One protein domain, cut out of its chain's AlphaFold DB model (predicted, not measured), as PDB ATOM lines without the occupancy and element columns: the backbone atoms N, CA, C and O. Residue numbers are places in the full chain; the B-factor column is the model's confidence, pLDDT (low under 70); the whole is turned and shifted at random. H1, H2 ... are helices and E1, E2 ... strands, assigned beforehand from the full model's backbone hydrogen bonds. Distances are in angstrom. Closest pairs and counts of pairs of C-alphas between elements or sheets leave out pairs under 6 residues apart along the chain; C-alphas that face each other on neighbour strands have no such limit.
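What this domain is: This is residues 15 to 126 and 163 to 239 of the 263 residues of the protein "DUF4114 domain-containing protein" of Rozella allomycis (strain CSF55) (UniProt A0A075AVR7). With little regular structure, two strongly twisted sheets make a sandwich; H1 grazes one edge, at E8. Mostly strand, the printed part has 189 residues, 73 in H1 and then E1 to E11. Sheet E5 E2 E10 E9 E8 is antiparallel; E1 E3 E4 E6 E7 E11 form a branched one. It is compact: radius of gyration of the C-alphas 15.7 A, spans 42 by 39 by 33 A.

Where its parts are: Find C-alpha 15 at (57.473, -42.996, 126.221), where H1, residues 15-23, begins. Strands follow: E1 29-33, E2 38-47, 27.4 A long, E3 54-59, E4 72-75, E5 100-106, E6 111-117, E7 175-177, E8 190-195, E9 200-205, E10 219-225, E11 231-233, ending at C-alpha (59.938, -20.432, 133.373).

How they stand to each other: In H1, 4 of 5 O i to N i+4 pairs are within hydrogen-bond range. E1 and E7 lie on one side of E6, E3 on the other; N 115 and O 56 are 2.9 A apart. E8 E9 E10 form a meander, antiparallel neighbours in turn; N 202 and O 193 are 2.8 A apart.

The domain as a whole: Across cut residues 127-162, C-alphas 126 and 163 are 8.2 A apart. Link E4 to E5 is long. pLDDT is under 70 at 59 residues.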
ATOM      1  N   GLU A  15      56.758 -44.187 126.673       31.72
ATOM      2  CA  GLU A  15      57.473 -42.996 126.221       31.72
ATOM      3  C   GLU A  15      56.536 -41.838 125.818       31.72
ATOM      4  O   GLU A  15      56.787 -40.692 126.192       31.72
ATOM      5  N   SER A  16      55.393 -42.129 125.172       36.69
ATOM      6  CA  SER A  16      54.335 -41.141 124.863       36.69
ATOM      7  C   SER A  16      53.639 -40.593 126.113       36.69
ATOM      8  O   SER A  16      53.156 -39.468 126.107       36.69
ATOM      9  N   LYS A  17      53.608 -41.358 127.215       32.56
ATOM     10  CA  LYS A  17      53.018 -40.920 128.493       32.56
ATOM     11  C   LYS A  17      53.977 -40.041 129.295       32.56
ATOM     12  O   LYS A  17      53.545 -39.067 129.908       32.56
ATOM     13  N   ASN A  18      55.270 -40.369 129.276       32.41
ATOM     14  CA  ASN A  18      56.297 -39.624 130.007       32.41
ATOM     15  C   ASN A  18      56.619 -38.279 129.352       32.41
ATOM     16  O   ASN A  18      56.783 -37.280 130.050       32.41
ATOM     17  N   THR A  19      56.621 -38.229 128.020       44.66
ATOM     18  CA  THR A  19      56.725 -36.975 127.270       44.66
ATOM     19  C   THR A  19      55.512 -36.080 127.534       44.66
ATOM     20  O   THR A  19      55.702 -34.942 127.965       44.66
ATOM     21  N   ARG A  20      54.273 -36.598 127.426       48.16
ATOM     22  CA  ARG A  20      53.023 -35.848 127.710       48.16
ATOM     23  C   ARG A  20      53.048 -35.098 129.043       48.16
ATOM     24  O   ARG A  20      52.579 -33.971 129.120       48.16
ATOM     25  N   ASN A  21      53.619 -35.696 130.088       42.97
ATOM     26  CA  ASN A  21      53.673 -35.074 131.414       42.97
ATOM     27  C   ASN A  21      54.684 -33.920 131.511       42.97
ATOM     28  O   ASN A  21      54.430 -32.970 132.246       42.97
ATOM     29  N   ALA A  22      55.801 -33.977 130.780       46.81
ATOM     30  CA  ALA A  22      56.775 -32.886 130.742       46.81
ATOM     31  C   ALA A  22      56.260 -31.700 129.906       46.81
ATOM     32  O   ALA A  22      56.389 -30.553 130.319       46.81
ATOM     33  N   PHE A  23      55.609 -31.980 128.771       54.47
ATOM     34  CA  PHE A  23      54.994 -30.973 127.896       54.47
ATOM     35  C   PHE A  23      53.837 -30.204 128.545       54.47
ATOM     36  O   PHE A  23      53.576 -29.052 128.202       54.47
ATOM     37  N   LEU A  24      53.132 -30.852 129.474       60.25
ATOM     38  CA  LEU A  24      51.932 -30.321 130.113       60.25
ATOM     39  C   LEU A  24      52.168 -29.851 131.545       60.25
ATOM     40  O   LEU A  24      51.188 -29.694 132.274       60.25
ATOM     41  N   ASP A  25      53.417 -29.591 131.960       70.19
ATOM     42  CA  ASP A  25      53.688 -29.062 133.301       70.19
ATOM     43  C   ASP A  25      52.830 -27.803 133.526       70.19
ATOM     44  O   ASP A  25      53.050 -26.782 132.866       70.19
ATOM     45  N   PRO A  26      51.838 -27.818 134.439       67.06
ATOM     46  CA  PRO A  26      50.951 -26.679 134.658       67.06
ATOM     47  C   PRO A  26      51.703 -25.424 135.131       67.06
ATOM     48  O   PRO A  26      51.148 -24.329 135.075       67.06
ATOM     49  N   LYS A  27      52.969 -25.550 135.546       76.56
ATOM     50  CA  LYS A  27      53.855 -24.440 135.910       76.56
ATOM     51  C   LYS A  27      54.688 -23.893 134.747       76.56
ATOM     52  O   LYS A  27      55.356 -22.878 134.945       76.56
ATOM     53  N   MET A  28      54.677 -24.544 133.582       82.44
ATOM     54  CA  MET A  28      55.311 -24.036 132.363       82.44
ATOM     55  C   MET A  28      54.714 -22.677 131.994       82.44
ATOM     56  O   MET A  28      53.493 -22.535 131.886       82.44
ATOM     57  N   ASP A  29      55.593 -21.705 131.766       88.19
ATOM     58  CA  ASP A  29      55.269 -20.395 131.222       88.19
ATOM     59  C   ASP A  29      55.725 -20.319 129.752       88.19
ATOM     60  O   ASP A  29      56.919 -20.142 129.491       88.19
ATOM     61  N   PRO A  30      54.804 -20.472 128.781       90.00
ATOM     62  CA  PRO A  30      55.113 -20.473 127.354       90.00
ATOM     63  C   PRO A  30      55.191 -19.048 126.771       90.00
ATOM     64  O   PRO A  30      54.811 -18.823 125.624       90.00
ATOM     65  N   ASN A  31      55.640 -18.069 127.561       93.75
ATOM     66  CA  ASN A  31      55.767 -16.667 127.163       93.75
ATOM     67  C   ASN A  31      57.216 -16.193 127.240       93.75
ATOM     68  O   ASN A  31      58.047 -16.751 127.958       93.75
ATOM     69  N   PHE A  32      57.522 -15.145 126.480       93.00
ATOM     70  CA  PHE A  32      58.873 -14.620 126.340       93.00
ATOM     71  C   PHE A  32      59.027 -13.294 127.083       93.00
ATOM     72  O   PHE A  32      58.239 -12.366 126.900       93.00
ATOM     73  N   TYR A  33      60.092 -13.179 127.875       92.44
ATOM     74  CA  TYR A  33      60.411 -11.969 128.631       92.44
ATOM     75  C   TYR A  33      61.753 -11.397 128.183       92.44
ATOM     76  O   TYR A  33      62.793 -12.053 128.279       92.44
ATOM     77  N   PHE A  34      61.727 -10.152 127.716       90.88
ATOM     78  CA  PHE A  34      62.899  -9.455 127.198       90.88
ATOM     79  C   PHE A  34      63.570  -8.648 128.305       90.88
ATOM     80  O   PHE A  34      62.967  -7.740 128.869       90.88
ATOM     81  N   ASN A  35      64.843  -8.916 128.603       89.06
ATOM     82  CA  ASN A  35      65.638  -8.091 129.529       89.06
ATOM     83  C   ASN A  35      66.470  -7.005 128.824       89.06
ATOM     84  O   ASN A  35      67.066  -6.151 129.479       89.06
ATOM     85  N   ARG A  36      66.490  -7.026 127.490       87.69
ATOM     86  CA  ARG A  36      67.078  -6.025 126.598       87.69
ATOM     87  C   ARG A  36      66.302  -6.013 125.282       87.69
ATOM     88  O   ARG A  36      65.482  -6.897 125.054       87.69
ATOM     89  N   THR A  37      66.545  -5.014 124.440       91.38
ATOM     90  CA  THR A  37      65.873  -4.926 123.140       91.38
ATOM     91  C   THR A  37      66.303  -6.067 122.217       91.38
ATOM     92  O   THR A  37      67.504  -6.267 122.051       91.38
ATOM     93  N   GLY A  38      65.357  -6.773 121.591       91.00
ATOM     94  CA  GLY A  38      65.670  -7.907 120.712       91.00
ATOM     95  C   GLY A  38      64.556  -8.284 119.735       91.00
ATOM     96  O   GLY A  38      63.506  -7.646 119.699       91.00
ATOM     97  N   TYR A  39      64.802  -9.334 118.949       93.38
ATOM     98  CA  TYR A  39      63.869  -9.877 117.958       93.38
ATOM     99  C   TYR A  39      63.660 -11.379 118.167       93.38
ATOM    100  O   TYR A  39      64.538 -12.075 118.694       93.38
ATOM    101  N   ILE A  40      62.529 -11.878 117.679       93.44
ATOM    102  CA  ILE A  40      62.286 -13.310 117.472       93.44
ATOM    103  C   ILE A  40      62.125 -13.592 115.989       93.44
ATOM    104  O   ILE A  40      61.615 -12.757 115.247       93.44
ATOM    105  N   GLU A  41      62.546 -14.772 115.575       94.12
ATOM    106  CA  GLU A  41      62.283 -15.331 114.260       94.12
ATOM    107  C   GLU A  41      61.350 -16.514 114.466       94.12
ATOM    108  O   GLU A  41      61.619 -17.395 115.282       94.12
ATOM    109  N   ILE A  42      60.218 -16.484 113.777       94.50
ATOM    110  CA  ILE A  42      59.141 -17.451 113.933       94.50
ATOM    111  C   ILE A  42      59.036 -18.213 112.627       94.50
ATOM    112  O   ILE A  42      58.792 -17.601 111.589       94.50
ATOM    113  N   THR A  43      59.191 -19.530 112.689       90.81
ATOM    114  CA  THR A  43      59.152 -20.424 111.535       90.81
ATOM    115  C   THR A  43      57.948 -21.354 111.623       90.81
ATOM    116  O   THR A  43      57.767 -22.043 112.631       90.81
ATOM    117  N   LEU A  44      57.149 -21.423 110.557       87.12
ATOM    118  CA  LEU A  44      56.080 -22.415 110.442       87.12
ATOM    119  C   LEU A  44      56.684 -23.800 110.181       87.12
ATOM    120  O   LEU A  44      57.364 -23.995 109.177       87.12
ATOM    121  N   LEU A  45      56.443 -24.773 111.064       83.94
ATOM    122  CA  LEU A  45      56.948 -26.139 110.887       83.94
ATOM    123  C   LEU A  45      55.898 -27.068 110.296       83.94
ATOM    124  O   LEU A  45      56.208 -27.871 109.417       83.94
ATOM    125  N   ALA A  46      54.674 -26.991 110.812       74.81
ATOM    126  CA  ALA A  46      53.592 -27.863 110.400       74.81
ATOM    127  C   ALA A  46      52.230 -27.313 110.801       74.81
ATOM    128  O   ALA A  46      52.107 -26.594 111.784       74.81
ATOM    129  N   ASP A  47      51.228 -27.744 110.055       71.94
ATOM    130  CA  ASP A  47      49.810 -27.657 110.376       71.94
ATOM    131  C   ASP A  47      49.292 -29.098 110.307       71.94
ATOM    132  O   ASP A  47      49.367 -29.727 109.252       71.94
ATOM    133  N   GLY A  48      48.953 -29.684 111.452       61.12
ATOM    134  CA  GLY A  48      48.429 -31.051 111.547       61.12
ATOM    135  C   GLY A  48      46.906 -31.097 111.462       61.12
ATOM    136  O   GLY A  48      46.333 -32.169 111.253       61.12
ATOM    137  N   ALA A  49      46.265 -29.935 111.572       62.31
ATOM    138  CA  ALA A  49      44.829 -29.809 111.648       62.31
ATOM    139  C   ALA A  49      44.144 -29.772 110.276       62.31
ATOM    140  O   ALA A  49      44.695 -29.397 109.242       62.31
ATOM    141  N   GLY A  50      42.859 -30.130 110.277       62.12
ATOM    142  CA  GLY A  50      41.961 -29.892 109.144       62.12
ATOM    143  C   GLY A  50      41.398 -28.464 109.086       62.12
ATOM    144  O   GLY A  50      40.619 -28.165 108.174       62.12
ATOM    145  N   TYR A  51      41.738 -27.606 110.054       69.12
ATOM    146  CA  TYR A  51      41.246 -26.233 110.173       69.12
ATOM    147  C   TYR A  51      42.164 -25.216 109.490       69.12
ATOM    148  O   TYR A  51      43.326 -25.477 109.203       69.12
ATOM    149  N   ARG A  52      41.626 -24.025 109.199       75.69
ATOM    150  CA  ARG A  52      42.395 -22.929 108.596       75.69
ATOM    151  C   ARG A  52      42.939 -21.984 109.662       75.69
ATOM    152  O   ARG A  52      42.385 -20.907 109.873       75.69
ATOM    153  N   ASN A  53      43.971 -22.408 110.375       79.50
ATOM    154  CA  ASN A  53      44.476 -21.676 111.534       79.50
ATOM    155  C   ASN A  53      45.245 -20.399 111.140       79.50
ATOM    156  O   ASN A  53      45.753 -20.250 110.028       79.50
ATOM    157  N   GLN A  54      45.324 -19.461 112.078       84.31
ATOM    158  CA  GLN A  54      46.119 -18.235 111.991       84.31
ATOM    159  C   GLN A  54      47.013 -18.152 113.232       84.31
ATOM    160  O   GLN A  54      46.585 -18.534 114.321       84.31
ATOM    161  N   PHE A  55      48.232 -17.629 113.090       90.69
ATOM    162  CA  PHE A  55      49.193 -17.517 114.191       90.69
ATOM    163  C   PHE A  55      49.726 -16.092 114.345       90.69
ATOM    164  O   PHE A  55      49.993 -15.395 113.360       90.69
ATOM    165  N   GLY A  56      49.945 -15.666 115.586       92.62
ATOM    166  CA  GLY A  56      50.568 -14.380 115.854       92.62
ATOM    167  C   GLY A  56      51.116 -14.212 117.263       92.62
ATOM    168  O   GLY A  56      51.164 -15.142 118.070       92.62
ATOM    169  N   VAL A  57      51.548 -12.985 117.548       95.12
ATOM    170  CA  VAL A  57      52.096 -12.574 118.845       95.12
ATOM    171  C   VAL A  57      51.328 -11.397 119.424       95.12
ATOM    172  O   VAL A  57      50.655 -10.662 118.705       95.12
ATOM    173  N   PHE A  58      51.454 -11.187 120.727       95.12
ATOM    174  CA  PHE A  58      50.903 -10.019 121.407       95.12
ATOM    175  C   PHE A  58      51.784  -9.595 122.576       95.12
ATOM    176  O   PHE A  58      52.588 -10.382 123.078       95.12
ATOM    177  N   LEU A  59      51.625  -8.352 123.031       95.56
ATOM    178  CA  LEU A  59      52.249  -7.885 124.265       95.56
ATOM    179  C   LEU A  59      51.260  -7.960 125.420       95.56
ATOM    180  O   LEU A  59      50.071  -7.695 125.248       95.56
ATOM    181  N   PHE A  60      51.758  -8.268 126.613       95.69
ATOM    182  CA  PHE A  60      50.941  -8.286 127.822       95.69
ATOM    183  C   PHE A  60      51.596  -7.564 128.997       95.69
ATOM    184  O   PHE A  60      52.815  -7.389 129.061       95.69
ATOM    185  N   ASP A  61      50.759  -7.104 129.924       95.81
ATOM    186  CA  ASP A  61      51.185  -6.377 131.113       95.81
ATOM    187  C   ASP A  61      51.580  -7.313 132.274       95.81
ATOM    188  O   ASP A  61      51.576  -8.541 132.177       95.81
ATOM    189  N   ALA A  62      51.944  -6.730 133.418       94.81
ATOM    190  CA  ALA A  62      52.321  -7.501 134.602       94.81
ATOM    191  C   ALA A  62      51.171  -8.317 135.227       94.81
ATOM    192  O   ALA A  62      51.440  -9.186 136.054       94.81
ATOM    193  N   ASN A  63      49.925  -8.049 134.831       95.00
ATOM    194  CA  ASN A  63      48.712  -8.716 135.299       95.00
ATOM    195  C   ASN A  63      48.167  -9.713 134.265       95.00
ATOM    196  O   ASN A  63      47.001 -10.096 134.359       95.00
ATOM    197  N   ASN A  64      48.983 -10.107 133.280       92.44
ATOM    198  CA  ASN A  64      48.608 -11.017 132.196       92.44
ATOM    199  C   ASN A  64      47.478 -10.491 131.294       92.44
ATOM    200  O   ASN A  64      46.775 -11.278 130.662       92.44
ATOM    201  N   LYS A  65      47.291  -9.167 131.206       89.94
ATOM    202  CA  LYS A  65      46.332  -8.560 130.274       89.94
ATOM    203  C   LYS A  65      47.015  -8.183 128.972       89.94
ATOM    204  O   LYS A  65      48.090  -7.588 128.992       89.94
ATOM    205  N   ILE A  66      46.359  -8.476 127.850       88.94
ATOM    206  CA  ILE A  66      46.799  -8.037 126.523       88.94
ATOM    207  C   ILE A  66      46.876  -6.505 126.506       88.94
ATOM    208  O   ILE A  66      45.940  -5.821 126.923       88.94
ATOM    209  N   ILE A  67      47.990  -5.963 126.014       88.31
ATOM    210  CA  ILE A  67      48.145  -4.531 125.766       88.31
ATOM    211  C   ILE A  67      47.329  -4.186 124.507       88.31
ATOM    212  O   ILE A  67      47.598  -4.764 123.448       88.31
ATOM    213  N   PRO A  68      46.352  -3.261 124.571       82.31
ATOM    214  CA  PRO A  68      45.529  -2.911 123.416       82.31
ATOM    215  C   PRO A  68      46.364  -2.491 122.199       82.31
ATOM    216  O   PRO A  68      47.333  -1.743 122.332       82.31
ATOM    217  N   GLY A  69      45.999  -2.990 121.014       77.88
ATOM    218  CA  GLY A  69      46.704  -2.709 119.756       77.88
ATOM    219  C   GLY A  69      48.054  -3.419 119.579       77.88
ATOM    220  O   GLY A  69      48.739  -3.156 118.597       77.88
ATOM    221  N   SER A  70      48.450  -4.306 120.501       87.25
ATOM    222  CA  SER A  70      49.729  -5.034 120.418       87.25
ATOM    223  C   SER A  70      49.672  -6.367 119.668       87.25
ATOM    224  O   SER A  70      50.714  -6.985 119.460       87.25
ATOM    225  N   MET A  71      48.474  -6.819 119.287       85.56
ATOM    226  CA  MET A  71      48.292  -8.033 118.493       85.56
ATOM    227  C   MET A  71      48.971  -7.851 117.132       85.56
ATOM    228  O   MET A  71      48.677  -6.901 116.404       85.56
ATOM    229  N   TYR A  72      49.874  -8.761 116.792       86.00
ATOM    230  CA  TYR A  72      50.579  -8.790 115.522       86.00
ATOM    231  C   TYR A  72      50.394 -10.160 114.875       86.00
ATOM    232  O   TYR A  72      50.859 -11.180 115.387       86.00
ATOM    233  N   GLU A  73      49.707 -10.160 113.739       86.31
ATOM    234  CA  GLU A  73      49.530 -11.327 112.885       86.31
ATOM    235  C   GLU A  73      50.867 -11.683 112.232       86.31
ATOM    236  O   GLU A  73      51.455 -10.870 111.519       86.31
ATOM    237  N   VAL A  74      51.350 -12.897 112.499       89.94
ATOM    238  CA  VAL A  74      52.601 -13.406 111.925       89.94
ATOM    239  C   VAL A  74      52.296 -14.197 110.664       89.94
ATOM    240  O   VAL A  74      52.848 -13.900 109.610       89.94
ATOM    241  N   PHE A  75      51.378 -15.159 110.773       86.81
ATOM    242  CA  PHE A  75      50.902 -15.958 109.652       86.81
ATOM    243  C   PHE A  75      49.380 -15.807 109.536       86.81
ATOM    244  O   PHE A  75      48.661 -16.301 110.412       86.81
ATOM    245  N   PRO A  76      48.875 -15.130 108.486       77.69
ATOM    246  CA  PRO A  76      47.440 -14.920 108.285       77.69
ATOM    247  C   PRO A  76      46.687 -16.214 107.957       77.69
ATOM    248  O   PRO A  76      45.483 -16.292 108.182       77.69
ATOM    249  N   ASP A  77      47.384 -17.219 107.418       79.19
ATOM    250  CA  ASP A  77      46.839 -18.537 107.108       79.19
ATOM    251  C   ASP A  77      47.964 -19.584 107.131       79.19
ATOM    252  O   ASP A  77      48.872 -19.523 106.301       79.19
ATOM    253  N   VAL A  78      47.905 -20.538 108.064       79.75
ATOM    254  CA  VAL A  78      48.884 -21.639 108.195       79.75
ATOM    255  C   VAL A  78      48.410 -22.955 107.567       79.75
ATOM    256  O   VAL A  78      49.103 -23.957 107.703       79.75
ATOM    257  N   SER A  79      47.278 -22.950 106.847       74.19
ATOM    258  CA  SER A  79      46.676 -24.147 106.235       74.19
ATOM    259  C   SER A  79      47.701 -24.988 105.462       74.19
ATOM    260  O   SER A  79      48.457 -24.452 104.648       74.19
ATOM    261  N   MET A  80      47.666 -26.314 105.603       64.81
ATOM    262  CA  MET A  80      48.533 -27.246 104.863       64.81
ATOM    263  C   MET A  80      48.512 -27.067 103.336       64.81
ATOM    264  O   MET A  80      47.477 -26.785 102.737       64.81
ATOM    265  N   THR A  81      49.628 -27.362 102.654       55.19
ATOM    266  CA  THR A  81      49.773 -27.234 101.184       55.19
ATOM    267  C   THR A  81      48.739 -28.015 100.361       55.19
ATOM    268  O   THR A  81      48.341 -27.556  99.294       55.19
ATOM    269  N   ASN A  82      48.248 -29.144 100.877       56.25
ATOM    270  CA  ASN A  82      47.237 -29.979 100.213       56.25
ATOM    271  C   ASN A  82      45.806 -29.697 100.687       56.25
ATOM    272  O   ASN A  82      44.874 -30.414 100.321       56.25
ATOM    273  N   SER A  83      45.631 -28.668 101.512       58.66
ATOM    274  CA  SER A  83      44.320 -28.234 101.953       58.66
ATOM    275  C   SER A  83      43.467 -27.857 100.736       58.66
ATOM    276  O   SER A  83      43.939 -27.117  99.862       58.66
ATOM    277  N   PRO A  84      42.190 -28.289 100.667       56.75
ATOM    278  CA  PRO A  84      41.282 -27.870  99.598       56.75
ATOM    279  C   PRO A  84      41.126 -26.339  99.544       56.75
ATOM    280  O   PRO A  84      40.673 -25.795  98.536       56.75
ATOM    281  N   TRP A  85      41.538 -25.635 100.603       54.56
ATOM    282  CA  TRP A  85      41.486 -24.189 100.727       54.56
ATOM    283  C   TRP A  85      42.629 -23.471  99.985       54.56
ATOM    284  O   TRP A  85      42.339 -22.460  99.347       54.56
ATOM    285  N   LYS A  86      43.865 -24.010  99.930       53.47
ATOM    286  CA  LYS A  86      45.028 -23.362  99.258       53.47
ATOM    287  C   LYS A  86      44.834 -23.106  97.762       53.47
ATOM    288  O   LYS A  86      45.470 -22.230  97.188       53.47
ATOM    289  N   THR A  87      43.959 -23.866  97.108       48.72
ATOM    290  CA  THR A  87      43.708 -23.739  95.661       48.72
ATOM    291  C   THR A  87      42.717 -22.625  95.306       48.72
ATOM    292  O   THR A  87      42.534 -22.309  94.126       48.72
ATOM    293  N   LYS A  88      42.073 -21.994  96.298       51.28
ATOM    294  CA  LYS A  88      41.143 -20.891  96.055       51.28
ATOM    295  C   LYS A  88      41.918 -19.595  95.827       51.28
ATOM    296  O   LYS A  88      42.690 -19.159  96.670       51.28
ATOM    297  N   LYS A  89      41.620 -18.921  94.709       42.81
ATOM    298  CA  LYS A  89      42.153 -17.610  94.262       42.81
ATOM    299  C   LYS A  89      42.079 -16.479  95.314       42.81
ATOM    300  O   LYS A  89      42.608 -15.394  95.092       42.81
ATOM    301  N   GLU A  90      41.387 -16.717  96.423       47.34
ATOM    302  CA  GLU A  90      41.181 -15.812  97.552       47.34
ATOM    303  C   GLU A  90      42.365 -15.775  98.527       47.34
ATOM    304  O   GLU A  90      42.481 -14.798  99.265       47.34
ATOM    305  N   ILE A  91      43.250 -16.780  98.514       51.72
ATOM    306  CA  ILE A  91      44.382 -16.860  99.440       51.72
ATOM    307  C   ILE A  91      45.683 -16.616  98.680       51.72
ATOM    308  O   ILE A  91      46.289 -17.522  98.118       51.72
ATOM    309  N   LYS A  92      46.083 -15.348  98.604       47.78
ATOM    310  CA  LYS A  92      47.357 -14.953  97.988       47.78
ATOM    311  C   LYS A  92      48.542 -15.074  98.965       47.78
ATOM    312  O   LYS A  92      49.678 -15.030  98.512       47.78
ATOM    313  N   ASP A  93      48.261 -15.285 100.255       59.56
ATOM    314  CA  ASP A  93      49.207 -15.101 101.363       59.56
ATOM    315  C   ASP A  93      49.227 -16.304 102.348       59.56
ATOM    316  O   ASP A  93      49.415 -16.119 103.546       59.56
ATOM    317  N   CYS A  94      48.980 -17.539 101.878       68.88
ATOM    318  CA  CYS A  94      49.170 -18.736 102.718       68.88
ATOM    319  C   CYS A  94      50.642 -18.886 103.093       68.88
ATOM    320  O   CYS A  94      51.482 -18.925 102.193       68.88
ATOM    321  N   ALA A  95      50.916 -19.122 104.372       74.31
ATOM    322  CA  ALA A  95      52.255 -19.448 104.812       74.31
ATOM    323  C   ALA A  95      52.722 -20.793 104.227       74.31
ATOM    324  O   ALA A  95      51.950 -21.758 104.070       74.31
ATOM    325  N   GLU A  96      54.002 -20.859 103.878       77.44
ATOM    326  CA  GLU A  96      54.659 -22.100 103.468       77.44
ATOM    327  C   GLU A  96      55.386 -22.747 104.651       77.44
ATOM    328  O   GLU A  96      55.909 -22.073 105.535       77.44
ATOM    329  N   ILE A  97      55.437 -24.083 104.690       80.00
ATOM    330  CA  ILE A  97      56.263 -24.782 105.682       80.00
ATOM    331  C   ILE A  97      57.720 -24.342 105.492       80.00
ATOM    332  O   ILE A  97      58.254 -24.402 104.385       80.00
ATOM    333  N   GLY A  98      58.359 -23.922 106.580       80.00
ATOM    334  CA  GLY A  98      59.698 -23.338 106.595       80.00
ATOM    335  C   GLY A  98      59.722 -21.817 106.419       80.00
ATOM    336  O   GLY A  98      60.778 -21.210 106.612       80.00
ATOM    337  N   GLU A  99      58.591 -21.178 106.105       84.81
ATOM    338  CA  GLU A  99      58.498 -19.722 106.077       84.81
ATOM    339  C   GLU A  99      58.839 -19.150 107.450       84.81
ATOM    340  O   GLU A  99      58.377 -19.648 108.478       84.81
ATOM    341  N   THR A 100      59.680 -18.115 107.453       91.56
ATOM    342  CA  THR A 100      60.199 -17.487 108.665       91.56
ATOM    343  C   THR A 100      59.924 -15.990 108.653       91.56
ATOM    344  O   THR A 100      60.280 -15.299 107.700       91.56
ATOM    345  N   VAL A 101      59.339 -15.482 109.737       92.50
ATOM    346  CA  VAL A 101      59.031 -14.062 109.936       92.50
ATOM    347  C   VAL A 101      59.780 -13.541 111.159       92.50
ATOM    348  O   VAL A 101      59.675 -14.094 112.254       92.50
ATOM    349  N   THR A 102      60.520 -12.446 110.989       94.75
ATOM    350  CA  THR A 102      61.166 -11.735 112.100       94.75
ATOM    351  C   THR A 102      60.199 -10.726 112.714       94.75
ATOM    352  O   THR A 102      59.668  -9.867 112.009       94.75
ATOM    353  N   VAL A 103      60.007 -10.779 114.033       94.06
ATOM    354  CA  VAL A 103      59.132  -9.865 114.781       94.06
ATOM    355  C   VAL A 103      59.924  -9.103 115.840       94.06
ATOM    356  O   VAL A 103      60.771  -9.663 116.541       94.06
ATOM    357  N   GLY A 104      59.642  -7.804 115.944       92.12
ATOM    358  CA  GLY A 104      60.306  -6.868 116.843       92.12
ATOM    359  C   GLY A 104      60.693  -5.563 116.129       92.12
ATOM    360  O   GLY A 104      60.213  -5.293 115.028       92.12
ATOM    361  N   PRO A 105      61.574  -4.744 116.727       93.69
ATOM    362  CA  PRO A 105      62.251  -5.000 117.994       93.69
ATOM    363  C   PRO A 105      61.293  -4.897 119.186       93.69
ATOM    364  O   PRO A 105      60.494  -3.968 119.273       93.69
ATOM    365  N   PHE A 106      61.423  -5.812 120.141       93.25
ATOM    366  CA  PHE A 106      60.774  -5.718 121.446       93.25
ATOM    367  C   PHE A 106      61.712  -5.019 122.428       93.25
ATOM    368  O   PHE A 106      62.811  -5.526 122.634       93.25
ATOM    369  N   PRO A 107      61.333  -3.881 123.039       92.56
ATOM    370  CA  PRO A 107      62.146  -3.219 124.059       92.56
ATOM    371  C   PRO A 107      62.405  -4.081 125.302       92.56
ATOM    372  O   PRO A 107      61.627  -4.979 125.629       92.56
ATOM    373  N   ALA A 108      63.443  -3.734 126.065       91.38
ATOM    374  CA  ALA A 108      63.661  -4.286 127.403       91.38
ATOM    375  C   ALA A 108      62.411  -4.113 128.288       91.38
ATOM    376  O   ALA A 108      61.806  -3.043 128.314       91.38
ATOM    377  N   GLY A 109      62.036  -5.157 129.023       91.19
ATOM    378  CA  GLY A 109      60.821  -5.215 129.835       91.19
ATOM    379  C   GLY A 109      59.580  -5.708 129.086       91.19
ATOM    380  O   GLY A 109      58.562  -5.954 129.732       91.19
ATOM    381  N   SER A 110      59.651  -5.885 127.760       94.00
ATOM    382  CA  SER A 110      58.552  -6.462 126.979       94.00
ATOM    383  C   SER A 110      58.239  -7.887 127.422       94.00
ATOM    384  O   SER A 110      59.145  -8.690 127.667       94.00
ATOM    385  N   ARG A 111      56.944  -8.199 127.466       95.38
ATOM    386  CA  ARG A 111      56.417  -9.547 127.667       95.38
ATOM    387  C   ARG A 111      55.639  -9.927 126.420       95.38
ATOM    388  O   ARG A 111      54.696  -9.222 126.065       95.38
ATOM    389  N   VAL A 112      56.077 -10.979 125.742       95.62
ATOM    390  CA  VAL A 112      55.529 -11.423 124.460       95.62
ATOM    391  C   VAL A 112      54.812 -12.746 124.674       95.62
ATOM    392  O   VAL A 112      55.410 -13.712 125.149       95.62
ATOM    393  N   GLY A 113      53.524 -12.758 124.357       95.75
ATOM    394  CA  GLY A 113      52.703 -13.958 124.284       95.75
ATOM    395  C   GLY A 113      52.421 -14.342 122.838       95.75
ATOM    396  O   GLY A 113      52.691 -13.581 121.905       95.75
ATOM    397  N   PHE A 114      51.855 -15.528 122.666       95.81
ATOM    398  CA  PHE A 114      51.531 -16.123 121.375       95.81
ATOM    399  C   PHE A 114      50.048 -16.443 121.322       95.81
ATOM    400  O   PHE A 114      49.464 -16.831 122.337       95.81
ATOM    401  N   TYR A 115      49.445 -16.306 120.150       93.75
ATOM    402  CA  TYR A 115      48.069 -16.718 119.940       93.75
ATOM    403  C   TYR A 115      47.932 -17.553 118.674       93.75
ATOM    404  O   TYR A 115      48.634 -17.338 117.683       93.75
ATOM    405  N   MET A 116      46.976 -18.468 118.718       90.19
ATOM    406  CA  MET A 116      46.457 -19.165 117.559       90.19
ATOM    407  C   MET A 116      44.963 -18.886 117.466       90.19
ATOM    408  O   MET A 116      44.236 -19.031 118.445       90.19
ATOM    409  N   HIS A 117      44.502 -18.493 116.288       83.81
ATOM    410  CA  HIS A 117      43.086 -18.333 116.006       83.81
ATOM    411  C   HIS A 117      42.625 -19.499 115.136       83.81
ATOM    412  O   HIS A 117      43.000 -19.613 113.963       83.81
ATOM    413  N   SER A 118      41.854 -20.389 115.760       79.81
ATOM    414  CA  SER A 118      41.341 -21.595 115.121       79.81
ATOM    415  C   SER A 118      40.391 -21.236 113.990       79.81
ATOM    416  O   SER A 118      39.542 -20.361 114.156       79.81
ATOM    417  N   ASN A 119      40.572 -21.865 112.825       71.56
ATOM    418  CA  ASN A 119      39.796 -21.588 111.608       71.56
ATOM    419  C   ASN A 119      39.723 -20.087 111.228       71.56
ATOM    420  O   ASN A 119      38.782 -19.628 110.576       71.56
ATOM    421  N   GLY A 120      40.721 -19.321 111.670       67.00
ATOM    422  CA  GLY A 120      40.788 -17.874 111.581       67.00
ATOM    423  C   GLY A 120      41.300 -17.302 110.268       67.00
ATOM    424  O   GLY A 120      41.321 -16.081 110.113       67.00
ATOM    425  N   ALA A 121      41.734 -18.150 109.335       67.25
ATOM    426  CA  ALA A 121      42.382 -17.698 108.117       67.25
ATOM    427  C   ALA A 121      41.488 -16.781 107.274       67.25
ATOM    428  O   ALA A 121      40.416 -17.164 106.789       67.25
ATOM    429  N   GLY A 122      41.974 -15.568 107.034       59.09
ATOM    430  CA  GLY A 122      41.224 -14.512 106.369       59.09
ATOM    431  C   GLY A 122      42.081 -13.282 106.088       59.09
ATOM    432  O   GLY A 122      43.304 -13.356 106.020       59.09
ATOM    433  N   ARG A 123      41.439 -12.127 105.888       50.88
ATOM    434  CA  ARG A 123      42.143 -10.837 105.790       50.88
ATOM    435  C   ARG A 123      42.372 -10.305 107.204       50.88
ATOM    436  O   ARG A 123      41.388 -10.292 107.928       50.88
ATOM    437  N   LYS A 124      43.608  -9.875 107.519       53.47
ATOM    438  CA  LYS A 124      44.118  -9.233 108.759       53.47
ATOM    439  C   LYS A 124      43.294  -9.470 110.028       53.47
ATOM    440  O   LYS A 124      42.155  -9.024 110.086       53.47
ATOM    441  N   PHE A 125      43.919  -9.988 111.092       51.28
ATOM    442  CA  PHE A 125      43.330  -9.985 112.442       51.28
ATOM    443  C   PHE A 125      42.615  -8.650 112.739       51.28
ATOM    444  O   PHE A 125      43.247  -7.598 112.859       51.28
ATOM    445  N   GLN A 126      41.286  -8.701 112.816       53.22
ATOM    446  CA  GLN A 126      40.427  -7.564 113.112       53.22
ATOM    447  C   GLN A 126      39.440  -8.006 114.183       53.22
ATOM    448  O   GLN A 126      38.667  -8.940 113.958       53.22
ATOM    449  N   GLY A 163      37.337 -13.722 115.657       45.19
ATOM    450  CA  GLY A 163      36.649 -13.760 116.947       45.19
ATOM    451  C   GLY A 163      37.497 -13.131 118.049       45.19
ATOM    452  O   GLY A 163      38.542 -13.658 118.405       45.19
ATOM    453  N   ASP A 164      37.074 -11.982 118.572       39.16
ATOM    454  CA  ASP A 164      37.578 -11.479 119.849       39.16
ATOM    455  C   ASP A 164      37.083 -12.455 120.933       39.16
ATOM    456  O   ASP A 164      35.873 -12.688 120.999       39.16
ATOM    457  N   PRO A 165      37.948 -13.020 121.797       39.47
ATOM    458  CA  PRO A 165      37.530 -13.892 122.904       39.47
ATOM    459  C   PRO A 165      36.556 -13.211 123.884       39.47
ATOM    460  O   PRO A 165      35.950 -13.875 124.723       39.47
ATOM    461  N   ASN A 166      36.385 -11.887 123.800       38.97
ATOM    462  CA  ASN A 166      35.410 -11.134 124.580       38.97
ATOM    463  C   ASN A 166      34.069 -10.910 123.846       38.97
ATOM    464  O   ASN A 166      33.210 -10.205 124.393       38.97
ATOM    465  N   VAL A 167      33.874 -11.457 122.638       39.81
ATOM    466  CA  VAL A 167      32.588 -11.531 121.919       39.81
ATOM    467  C   VAL A 167      32.219 -12.996 121.768       39.81
ATOM    468  O   VAL A 167      32.592 -13.595 120.776       39.81
ATOM    469  N   GLU A 168      31.496 -13.537 122.749       42.53
ATOM    470  CA  GLU A 168      30.720 -14.789 122.673       42.53
ATOM    471  C   GLU A 168      31.440 -16.006 122.048       42.53
ATOM    472  O   GLU A 168      31.733 -16.043 120.868       42.53
ATOM    473  N   ASN A 169      31.660 -17.075 122.819       46.50
ATOM    474  CA  ASN A 169      32.227 -18.332 122.307       46.50
ATOM    475  C   ASN A 169      31.445 -18.882 121.092       46.50
ATOM    476  O   ASN A 169      30.462 -19.609 121.265       46.50
ATOM    477  N   TYR A 170      31.890 -18.574 119.871       49.97
ATOM    478  CA  TYR A 170      31.392 -19.177 118.638       49.97
ATOM    479  C   TYR A 170      32.187 -20.477 118.399       49.97
ATOM    480  O   TYR A 170      33.397 -20.420 118.164       49.97
ATOM    481  N   PRO A 171      31.563 -21.669 118.494       49.78
ATOM    482  CA  PRO A 171      32.267 -22.942 118.367       49.78
ATOM    483  C   PRO A 171      33.006 -23.050 117.025       49.78
ATOM    484  O   PRO A 171      32.398 -22.946 115.962       49.78
ATOM    485  N   GLY A 172      34.320 -23.281 117.097       51.56
ATOM    486  CA  GLY A 172      35.190 -23.494 115.935       51.56
ATOM    487  C   GLY A 172      35.933 -22.258 115.419       51.56
ATOM    488  O   GLY A 172      36.607 -22.378 114.405       51.56
ATOM    489  N   MET A 173      35.825 -21.099 116.082       62.34
ATOM    490  CA  MET A 173      36.600 -19.883 115.765       62.34
ATOM    491  C   MET A 173      37.127 -19.199 117.029       62.34
ATOM    492  O   MET A 173      36.940 -18.005 117.259       62.34
ATOM    493  N   ASN A 174      37.742 -19.992 117.900       75.12
ATOM    494  CA  ASN A 174      38.292 -19.483 119.147       75.12
ATOM    495  C   ASN A 174      39.724 -19.001 118.938       75.12
ATOM    496  O   ASN A 174      40.503 -19.609 118.199       75.12
ATOM    497  N   VAL A 175      40.080 -17.939 119.653       82.00
ATOM    498  CA  VAL A 175      41.476 -17.556 119.835       82.00
ATOM    499  C   VAL A 175      41.975 -18.201 121.114       82.00
ATOM    500  O   VAL A 175      41.419 -17.974 122.189       82.00
ATOM    501  N   TYR A 176      43.037 -18.984 120.990       89.81
ATOM    502  CA  TYR A 176      43.758 -19.524 122.124       89.81
ATOM    503  C   TYR A 176      45.079 -18.797 122.286       89.81
ATOM    504  O   TYR A 176      45.818 -18.555 121.334       89.81
ATOM    505  N   TYR A 177      45.379 -18.475 123.528       93.62
ATOM    506  CA  TYR A 177      46.534 -17.728 123.963       93.62
ATOM    507  C   TYR A 177      47.475 -18.633 124.752       93.62
ATOM    508  O   TYR A 177      47.067 -19.566 125.454       93.62
ATOM    509  N   SER A 178      48.756 -18.282 124.707       93.88
ATOM    510  CA  SER A 178      49.797 -18.853 125.561       93.88
ATOM    511  C   SER A 178      49.548 -18.597 127.056       93.88
ATOM    512  O   SER A 178      50.032 -19.335 127.911       93.88
ATOM    513  N   ILE A 179      48.749 -17.579 127.389       92.94
ATOM    514  CA  ILE A 179      48.268 -17.306 128.745       92.94
ATOM    515  C   ILE A 179      46.922 -18.008 128.946       92.94
ATOM    516  O   ILE A 179      45.885 -17.513 128.517       92.94
ATOM    517  N   THR A 180      46.923 -19.125 129.679       91.12
ATOM    518  CA  THR A 180      45.729 -19.955 129.943       91.12
ATOM    519  C   THR A 180      44.526 -19.177 130.488       91.12
ATOM    520  O   THR A 180      43.390 -19.505 130.177       91.12
ATOM    521  N   GLN A 181      44.755 -18.126 131.278       90.38
ATOM    522  CA  GLN A 181      43.691 -17.304 131.876       90.38
ATOM    523  C   GLN A 181      42.899 -16.484 130.846       90.38
ATOM    524  O   GLN A 181      41.823 -15.991 131.171       90.38
ATOM    525  N   LEU A 182      43.443 -16.309 129.638       88.69
ATOM    526  CA  LEU A 182      42.776 -15.628 128.529       88.69
ATOM    527  C   LEU A 182      41.937 -16.591 127.677       88.69
ATOM    528  O   LEU A 182      41.130 -16.132 126.875       88.69
ATOM    529  N   ASN A 183      42.105 -17.906 127.852       88.25
ATOM    530  CA  ASN A 183      41.353 -18.915 127.111       88.25
ATOM    531  C   ASN A 183      39.987 -19.111 127.767       88.25
ATOM    532  O   ASN A 183      39.887 -19.324 128.976       88.25
ATOM    533  N   THR A 184      38.924 -19.037 126.972       83.06
ATOM    534  CA  THR A 184      37.542 -19.009 127.472       83.06
ATOM    535  C   THR A 184      37.065 -20.346 128.042       83.06
ATOM    536  O   THR A 184      36.125 -20.364 128.837       83.06
ATOM    537  N   ASP A 185      37.723 -21.450 127.693       83.69
ATOM    538  CA  ASP A 185      37.519 -22.765 128.309       83.69
ATOM    539  C   ASP A 185      38.408 -23.010 129.538       83.69
ATOM    540  O   ASP A 185      38.277 -24.039 130.205       83.69
ATOM    541  N   GLY A 186      39.298 -22.069 129.862       86.81
ATOM    542  CA  GLY A 186      40.250 -22.181 130.963       86.81
ATOM    543  C   GLY A 186      41.315 -23.259 130.755       86.81
ATOM    544  O   GLY A 186      41.982 -23.636 131.723       86.81
ATOM    545  N   LEU A 187      41.485 -23.770 129.531       87.19
ATOM    546  CA  LEU A 187      42.475 -24.789 129.211       87.19
ATOM    547  C   LEU A 187      43.734 -24.178 128.607       87.19
ATOM    548  O   LEU A 187      43.761 -23.072 128.067       87.19
ATOM    549  N   ARG A 188      44.839 -24.907 128.731       88.25
ATOM    550  CA  ARG A 188      46.060 -24.595 127.998       88.25
ATOM    551  C   ARG A 188      45.973 -25.250 126.623       88.25
ATOM    552  O   ARG A 188      45.724 -26.444 126.546       88.25
ATOM    553  N   HIS A 189      46.250 -24.466 125.589       89.94
ATOM    554  CA  HIS A 189      46.258 -24.903 124.189       89.94
ATOM    555  C   HIS A 189      47.648 -24.904 123.571       89.94
ATOM    556  O   HIS A 189      47.771 -25.101 122.376       89.94
ATOM    557  N   ILE A 190      48.691 -24.653 124.365       90.00
ATOM    558  CA  ILE A 190      50.074 -24.639 123.906       90.00
ATOM    559  C   ILE A 190      50.941 -25.580 124.744       90.00
ATOM    560  O   ILE A 190      50.845 -25.608 125.972       90.00
ATOM    561  N   ALA A 191      51.833 -26.297 124.081       86.44
ATOM    562  CA  ALA A 191      52.968 -26.990 124.666       86.44
ATOM    563  C   ALA A 191      54.259 -26.332 124.155       86.44
ATOM    564  O   ALA A 191      54.307 -25.887 123.010       86.44
ATOM    565  N   MET A 192      55.302 -26.252 124.986       84.62
ATOM    566  CA  MET A 192      56.588 -25.664 124.592       84.62
ATOM    567  C   MET A 192      57.763 -26.537 125.043       84.62
ATOM    568  O   MET A 192      57.781 -27.010 126.177       84.62
ATOM    569  N   ILE A 193      58.770 -26.704 124.181       80.62
ATOM    570  CA  ILE A 193      60.097 -27.240 124.538       80.62
ATOM    571  C   ILE A 193      61.175 -26.255 124.112       80.62
ATOM    572  O   ILE A 193      61.047 -25.597 123.081       80.62
ATOM    573  N   GLN A 194      62.279 -26.230 124.851       80.94
ATOM    574  CA  GLN A 194      63.522 -25.597 124.441       80.94
ATOM    575  C   GLN A 194      64.579 -26.627 123.994       80.94
ATOM    576  O   GLN A 194      64.956 -27.525 124.747       80.94
ATOM    577  N   ASP A 195      65.125 -26.449 122.793       79.50
ATOM    578  CA  ASP A 195      66.399 -27.035 122.371       79.50
ATOM    579  C   ASP A 195      67.521 -26.023 122.626       79.50
ATOM    580  O   ASP A 195      67.825 -25.148 121.806       79.50
ATOM    581  N   SER A 196      68.148 -26.152 123.795       75.69
ATOM    582  CA  SER A 196      69.243 -25.281 124.229       75.69
ATOM    583  C   SER A 196      70.475 -25.386 123.321       75.69
ATOM    584  O   SER A 196      71.261 -24.444 123.258       75.69
ATOM    585  N   SER A 197      70.650 -26.503 122.600       74.12
ATOM    586  CA  SER A 197      71.788 -26.698 121.690       74.12
ATOM    587  C   SER A 197      71.645 -25.908 120.389       74.12
ATOM    588  O   SER A 197      72.649 -25.514 119.795       74.12
ATOM    589  N   LYS A 198      70.403 -25.640 119.974       73.75
ATOM    590  CA  LYS A 198      70.069 -24.870 118.768       73.75
ATOM    591  C   LYS A 198      69.548 -23.462 119.068       73.75
ATOM    592  O   LYS A 198      69.256 -22.727 118.130       73.75
ATOM    593  N   ASN A 199      69.432 -23.087 120.345       79.75
ATOM    594  CA  ASN A 199      68.783 -21.845 120.784       79.75
ATOM    595  C   ASN A 199      67.378 -21.683 120.167       79.75
ATOM    596  O   ASN A 199      67.011 -20.622 119.660       79.75
ATOM    597  N   MET A 200      66.614 -22.775 120.171       83.62
ATOM    598  CA  MET A 200      65.323 -22.868 119.499       83.62
ATOM    599  C   MET A 200      64.248 -23.320 120.481       83.62
ATOM    600  O   MET A 200      64.490 -24.171 121.335       83.62
ATOM    601  N   PHE A 201      63.057 -22.759 120.344       86.94
ATOM    602  CA  PHE A 201      61.853 -23.179 121.037       86.94
ATOM    603  C   PHE A 201      60.904 -23.820 120.035       86.94
ATOM    604  O   PHE A 201      60.758 -23.324 118.922       86.94
ATOM    605  N   TYR A 202      60.253 -24.899 120.438       86.75
ATOM    606  CA  TYR A 202      59.223 -25.571 119.657       86.75
ATOM    607  C   TYR A 202      57.902 -25.423 120.387       86.75
ATOM    608  O   TYR A 202      57.821 -25.756 121.569       86.75
ATOM    609  N   LEU A 203      56.900 -24.895 119.696       88.94
ATOM    610  CA  LEU A 203      55.557 -24.667 120.207       88.94
ATOM    611  C   LEU A 203      54.614 -25.597 119.448       88.94
ATOM    612  O   LEU A 203      54.607 -25.575 118.217       88.94
ATOM    613  N   GLY A 204      53.831 -26.382 120.180       88.19
ATOM    614  CA  GLY A 204      52.723 -27.166 119.639       88.19
ATOM    615  C   GLY A 204      51.395 -26.667 120.176       88.19
ATOM    616  O   GLY A 204      51.344 -26.216 121.321       88.19
ATOM    617  N   TRP A 205      50.346 -26.723 119.361       89.56
ATOM    618  CA  TRP A 205      49.043 -26.150 119.677       89.56
ATOM    619  C   TRP A 205      47.888 -27.135 119.523       89.56
ATOM    620  O   TRP A 205      47.976 -28.053 118.718       89.56
ATOM    621  N   GLU A 206      46.818 -26.881 120.279       87.31
ATOM    622  CA  GLU A 206      45.487 -27.489 120.146       87.31
ATOM    623  C   GLU A 206      44.480 -26.444 119.659       87.31
ATOM    624  O   GLU A 206      44.342 -25.389 120.291       87.31
ATOM    625  N   ASP A 207      43.738 -26.712 118.585       81.69
ATOM    626  CA  ASP A 207      42.842 -25.737 117.943       81.69
ATOM    627  C   ASP A 207      41.347 -25.921 118.251       81.69
ATOM    628  O   ASP A 207      40.496 -25.127 117.825       81.69
ATOM    629  N   MET A 208      41.010 -26.898 119.090       79.12
ATOM    630  CA  MET A 208      39.632 -27.204 119.465       79.12
ATOM    631  C   MET A 208      39.292 -26.820 120.900       79.12
ATOM    632  O   MET A 208      40.039 -27.106 121.830       79.12
ATOM    633  N   TYR A 209      38.093 -26.264 121.098       81.75
ATOM    634  CA  TYR A 209      37.571 -25.916 122.423       81.75
ATOM    635  C   TYR A 209      37.479 -27.176 123.283       81.75
ATOM    636  O   TYR A 209      37.004 -28.211 122.813       81.75
ATOM    637  N   GLY A 210      37.900 -27.110 124.545       82.06
ATOM    638  CA  GLY A 210      38.008 -28.307 125.386       82.06
ATOM    639  C   GLY A 210      39.325 -29.081 125.194       82.06
ATOM    640  O   GLY A 210      39.567 -30.071 125.904       82.06
ATOM    641  N   GLY A 211      40.183 -28.594 124.291       76.31
ATOM    642  CA  GLY A 211      41.532 -29.076 124.025       76.31
ATOM    643  C   GLY A 211      41.598 -30.342 123.180       76.31
ATOM    644  O   GLY A 211      42.490 -31.130 123.441       76.31
ATOM    645  N   GLY A 212      40.629 -30.586 122.288       78.19
ATOM    646  CA  GLY A 212      40.734 -31.639 121.267       78.19
ATOM    647  C   GLY A 212      41.120 -33.025 121.798       78.19
ATOM    648  O   GLY A 212      40.550 -33.522 122.779       78.19
ATOM    649  N   ASP A 213      42.078 -33.660 121.127       75.25
ATOM    650  CA  ASP A 213      42.669 -34.950 121.500       75.25
ATOM    651  C   ASP A 213      44.001 -34.822 122.276       75.25
ATOM    652  O   ASP A 213      44.503 -35.826 122.815       75.25
ATOM    653  N   ARG A 214      44.480 -33.588 122.503       78.94
ATOM    654  CA  ARG A 214      45.593 -33.243 123.411       78.94
ATOM    655  C   ARG A 214      46.910 -33.872 122.990       78.94
ATOM    656  O   ARG A 214      47.627 -34.436 123.837       78.94
ATOM    657  N   ASP A 215      47.208 -33.846 121.705       72.38
ATOM    658  CA  ASP A 215      48.498 -34.225 121.147       72.38
ATOM    659  C   ASP A 215      49.348 -33.019 120.683       72.38
ATOM    660  O   ASP A 215      50.561 -33.169 120.519       72.38
ATOM    661  N   TYR A 216      48.754 -31.820 120.637       82.88
ATOM    662  CA  TYR A 216      49.361 -30.518 120.356       82.88
ATOM    663  C   TYR A 216      50.050 -30.449 118.986       82.88
ATOM    664  O   TYR A 216      51.030 -29.711 118.817       82.88
ATOM    665  N   ASN A 217      49.580 -31.242 118.019       79.56
ATOM    666  CA  ASN A 217      50.118 -31.255 116.661       79.56
ATOM    667  C   ASN A 217      49.281 -30.456 115.650       79.56
ATOM    668  O   ASN A 217      49.707 -30.355 114.497       79.56
ATOM    669  N   ASP A 218      48.174 -29.836 116.078       80.94
ATOM    670  CA  ASP A 218      47.294 -29.054 115.202       80.94
ATOM    671  C   ASP A 218      48.064 -27.923 114.508       80.94
ATOM    672  O   ASP A 218      47.900 -27.698 113.312       80.94
ATOM    673  N   LEU A 219      48.988 -27.272 115.224       85.38
ATOM    674  CA  LEU A 219      49.947 -26.313 114.672       85.38
ATOM    675  C   LEU A 219      51.304 -26.434 115.380       85.38
ATOM    676  O   LEU A 219      51.381 -26.379 116.607       85.38
ATOM    677  N   LEU A 220      52.387 -26.522 114.601       87.75
ATOM    678  CA  LEU A 220      53.768 -26.534 115.088       87.75
ATOM    679  C   LEU A 220      54.549 -25.312 114.591       87.75
ATOM    680  O   LEU A 220      54.669 -25.064 113.387       87.75
ATOM    681  N   ILE A 221      55.156 -24.596 115.534       90.00
ATOM    682  CA  ILE A 221      55.970 -23.398 115.302       90.00
ATOM    683  C   ILE A 221      57.355 -23.592 115.928       90.00
ATOM    684  O   ILE A 221      57.472 -24.045 117.065       90.00
ATOM    685  N   ALA A 222      58.408 -23.206 115.209       91.19
ATOM    686  CA  ALA A 222      59.732 -22.993 115.784       91.19
ATOM    687  C   ALA A 222      59.949 -21.505 116.036       91.19
ATOM    688  O   ALA A 222      59.560 -20.666 115.227       91.19
ATOM    689  N   ILE A 223      60.612 -21.180 117.140       91.88
ATOM    690  CA  ILE A 223      61.029 -19.818 117.445       91.88
ATOM    691  C   ILE A 223      62.502 -19.819 117.814       91.88
ATOM    692  O   ILE A 223      62.910 -20.460 118.782       91.88
ATOM    693  N   THR A 224      63.299 -19.057 117.079       89.25
ATOM    694  CA  THR A 224      64.641 -18.662 117.505       89.25
ATOM    695  C   THR A 224      64.586 -17.228 117.995       89.25
ATOM    696  O   THR A 224      63.827 -16.394 117.501       89.25
ATOM    697  N   SER A 225      65.392 -16.909 119.000       78.50
ATOM    698  CA  SER A 225      65.658 -15.510 119.304       78.50
ATOM    699  C   SER A 225      67.047 -15.158 118.812       78.50
ATOM    700  O   SER A 225      68.021 -15.838 119.137       78.50
ATOM    701  N   THR A 226      67.138 -14.038 118.095       68.06
ATOM    702  CA  THR A 226      68.422 -13.371 117.806       68.06
ATOM    703  C   THR A 226      69.159 -12.972 119.095       68.06
ATOM    704  O   THR A 226      70.344 -12.638 119.070       68.06
ATOM    705  N   ASP A 227      68.473 -13.055 120.239       62.56
ATOM    706  CA  ASP A 227      68.975 -12.800 121.570       62.56
ATOM    707  C   ASP A 227      68.683 -13.977 122.521       62.56
ATOM    708  O   ASP A 227      67.556 -14.196 122.954       62.56
ATOM    709  N   MET A 228      69.718 -14.721 122.916       51.81
ATOM    710  CA  MET A 228      69.598 -15.939 123.742       51.81
ATOM    711  C   MET A 228      69.049 -15.728 125.174       51.81
ATOM    712  O   MET A 228      69.153 -16.624 126.009       51.81
ATOM    713  N   ARG A 229      68.551 -14.536 125.530       56.81
ATOM    714  CA  ARG A 229      68.154 -14.175 126.905       56.81
ATOM    715  C   ARG A 229      66.653 -14.043 127.126       56.81
ATOM    716  O   ARG A 229      66.243 -13.419 128.106       56.81
ATOM    717  N   VAL A 230      65.855 -14.650 126.257       64.06
ATOM    718  CA  VAL A 230      64.449 -14.922 126.551       64.06
ATOM    719  C   VAL A 230      64.392 -15.773 127.817       64.06
ATOM    720  O   VAL A 230      64.871 -16.906 127.838       64.06
ATOM    721  N   GLN A 231      63.844 -15.212 128.893       61.94
ATOM    722  CA  GLN A 231      63.535 -16.015 130.070       61.94
ATOM    723  C   GLN A 231      62.251 -16.777 129.785       61.94
ATOM    724  O   GLN A 231      61.255 -16.174 129.405       61.94
ATOM    725  N   THR A 232      62.283 -18.085 129.975       66.88
ATOM    726  CA  THR A 232      61.097 -18.929 130.053       66.88
ATOM    727  C   THR A 232      61.144 -19.643 131.400       66.88
ATOM    728  O   THR A 232      62.220 -20.013 131.881       66.88
ATOM    729  N   ALA A 233      60.003 -19.775 132.072       70.00
ATOM    730  CA  ALA A 233      59.938 -20.432 133.373       70.00
ATOM    731  C   ALA A 233      59.384 -21.850 133.206       70.00
ATOM    732  O   ALA A 233      58.314 -22.038 132.633       70.00
ATOM    733  N   ASN A 234      60.105 -22.845 133.732       73.06
ATOM    734  CA  ASN A 234      59.697 -24.257 133.737       73.06
ATOM    735  C   ASN A 234      59.404 -24.840 132.337       73.06
ATOM    736  O   ASN A 234      58.541 -25.700 132.199       73.06
ATOM    737  N   VAL A 235      60.106 -24.373 131.297       69.81
ATOM    738  CA  VAL A 235      60.046 -24.993 129.964       69.81
ATOM    739  C   VAL A 235      60.982 -26.208 129.930       69.81
ATOM    740  O   VAL A 235      62.165 -26.061 130.261       69.81
ATOM    741  N   PRO A 236      60.494 -27.401 129.542       71.38
ATOM    742  CA  PRO A 236      61.331 -28.583 129.363       71.38
ATOM    743  C   PRO A 236      62.491 -28.327 128.399       71.38
ATOM    744  O   PRO A 236      62.317 -27.679 127.365       71.38
ATOM    745  N   GLN A 237      63.669 -28.869 128.713       69.38
ATOM    746  CA  GLN A 237      64.838 -28.812 127.834       69.38
ATOM    747  C   GLN A 237      65.128 -30.181 127.229       69.38
ATOM    748  O   GLN A 237      65.145 -31.184 127.941       69.38
ATOM    749  N   ILE A 238      65.433 -30.206 125.935       65.50
ATOM    750  CA  ILE A 238      66.014 -31.376 125.273       65.50
ATOM    751  C   ILE A 238      67.527 -31.170 125.124       65.50
ATOM    752  O   ILE A 238      67.993 -30.187 124.548       65.50
ATOM    753  N   GLY A 239      68.301 -32.078 125.724       48.19
ATOM    754  CA  GLY A 239      69.759 -32.119 125.600       48.19
ATOM    755  C   GLY A 239      70.189 -32.590 124.209       48.19
ATOM    756  O   GLY A 239      69.435 -33.269 123.517       48.19
TER     757      GLY A 239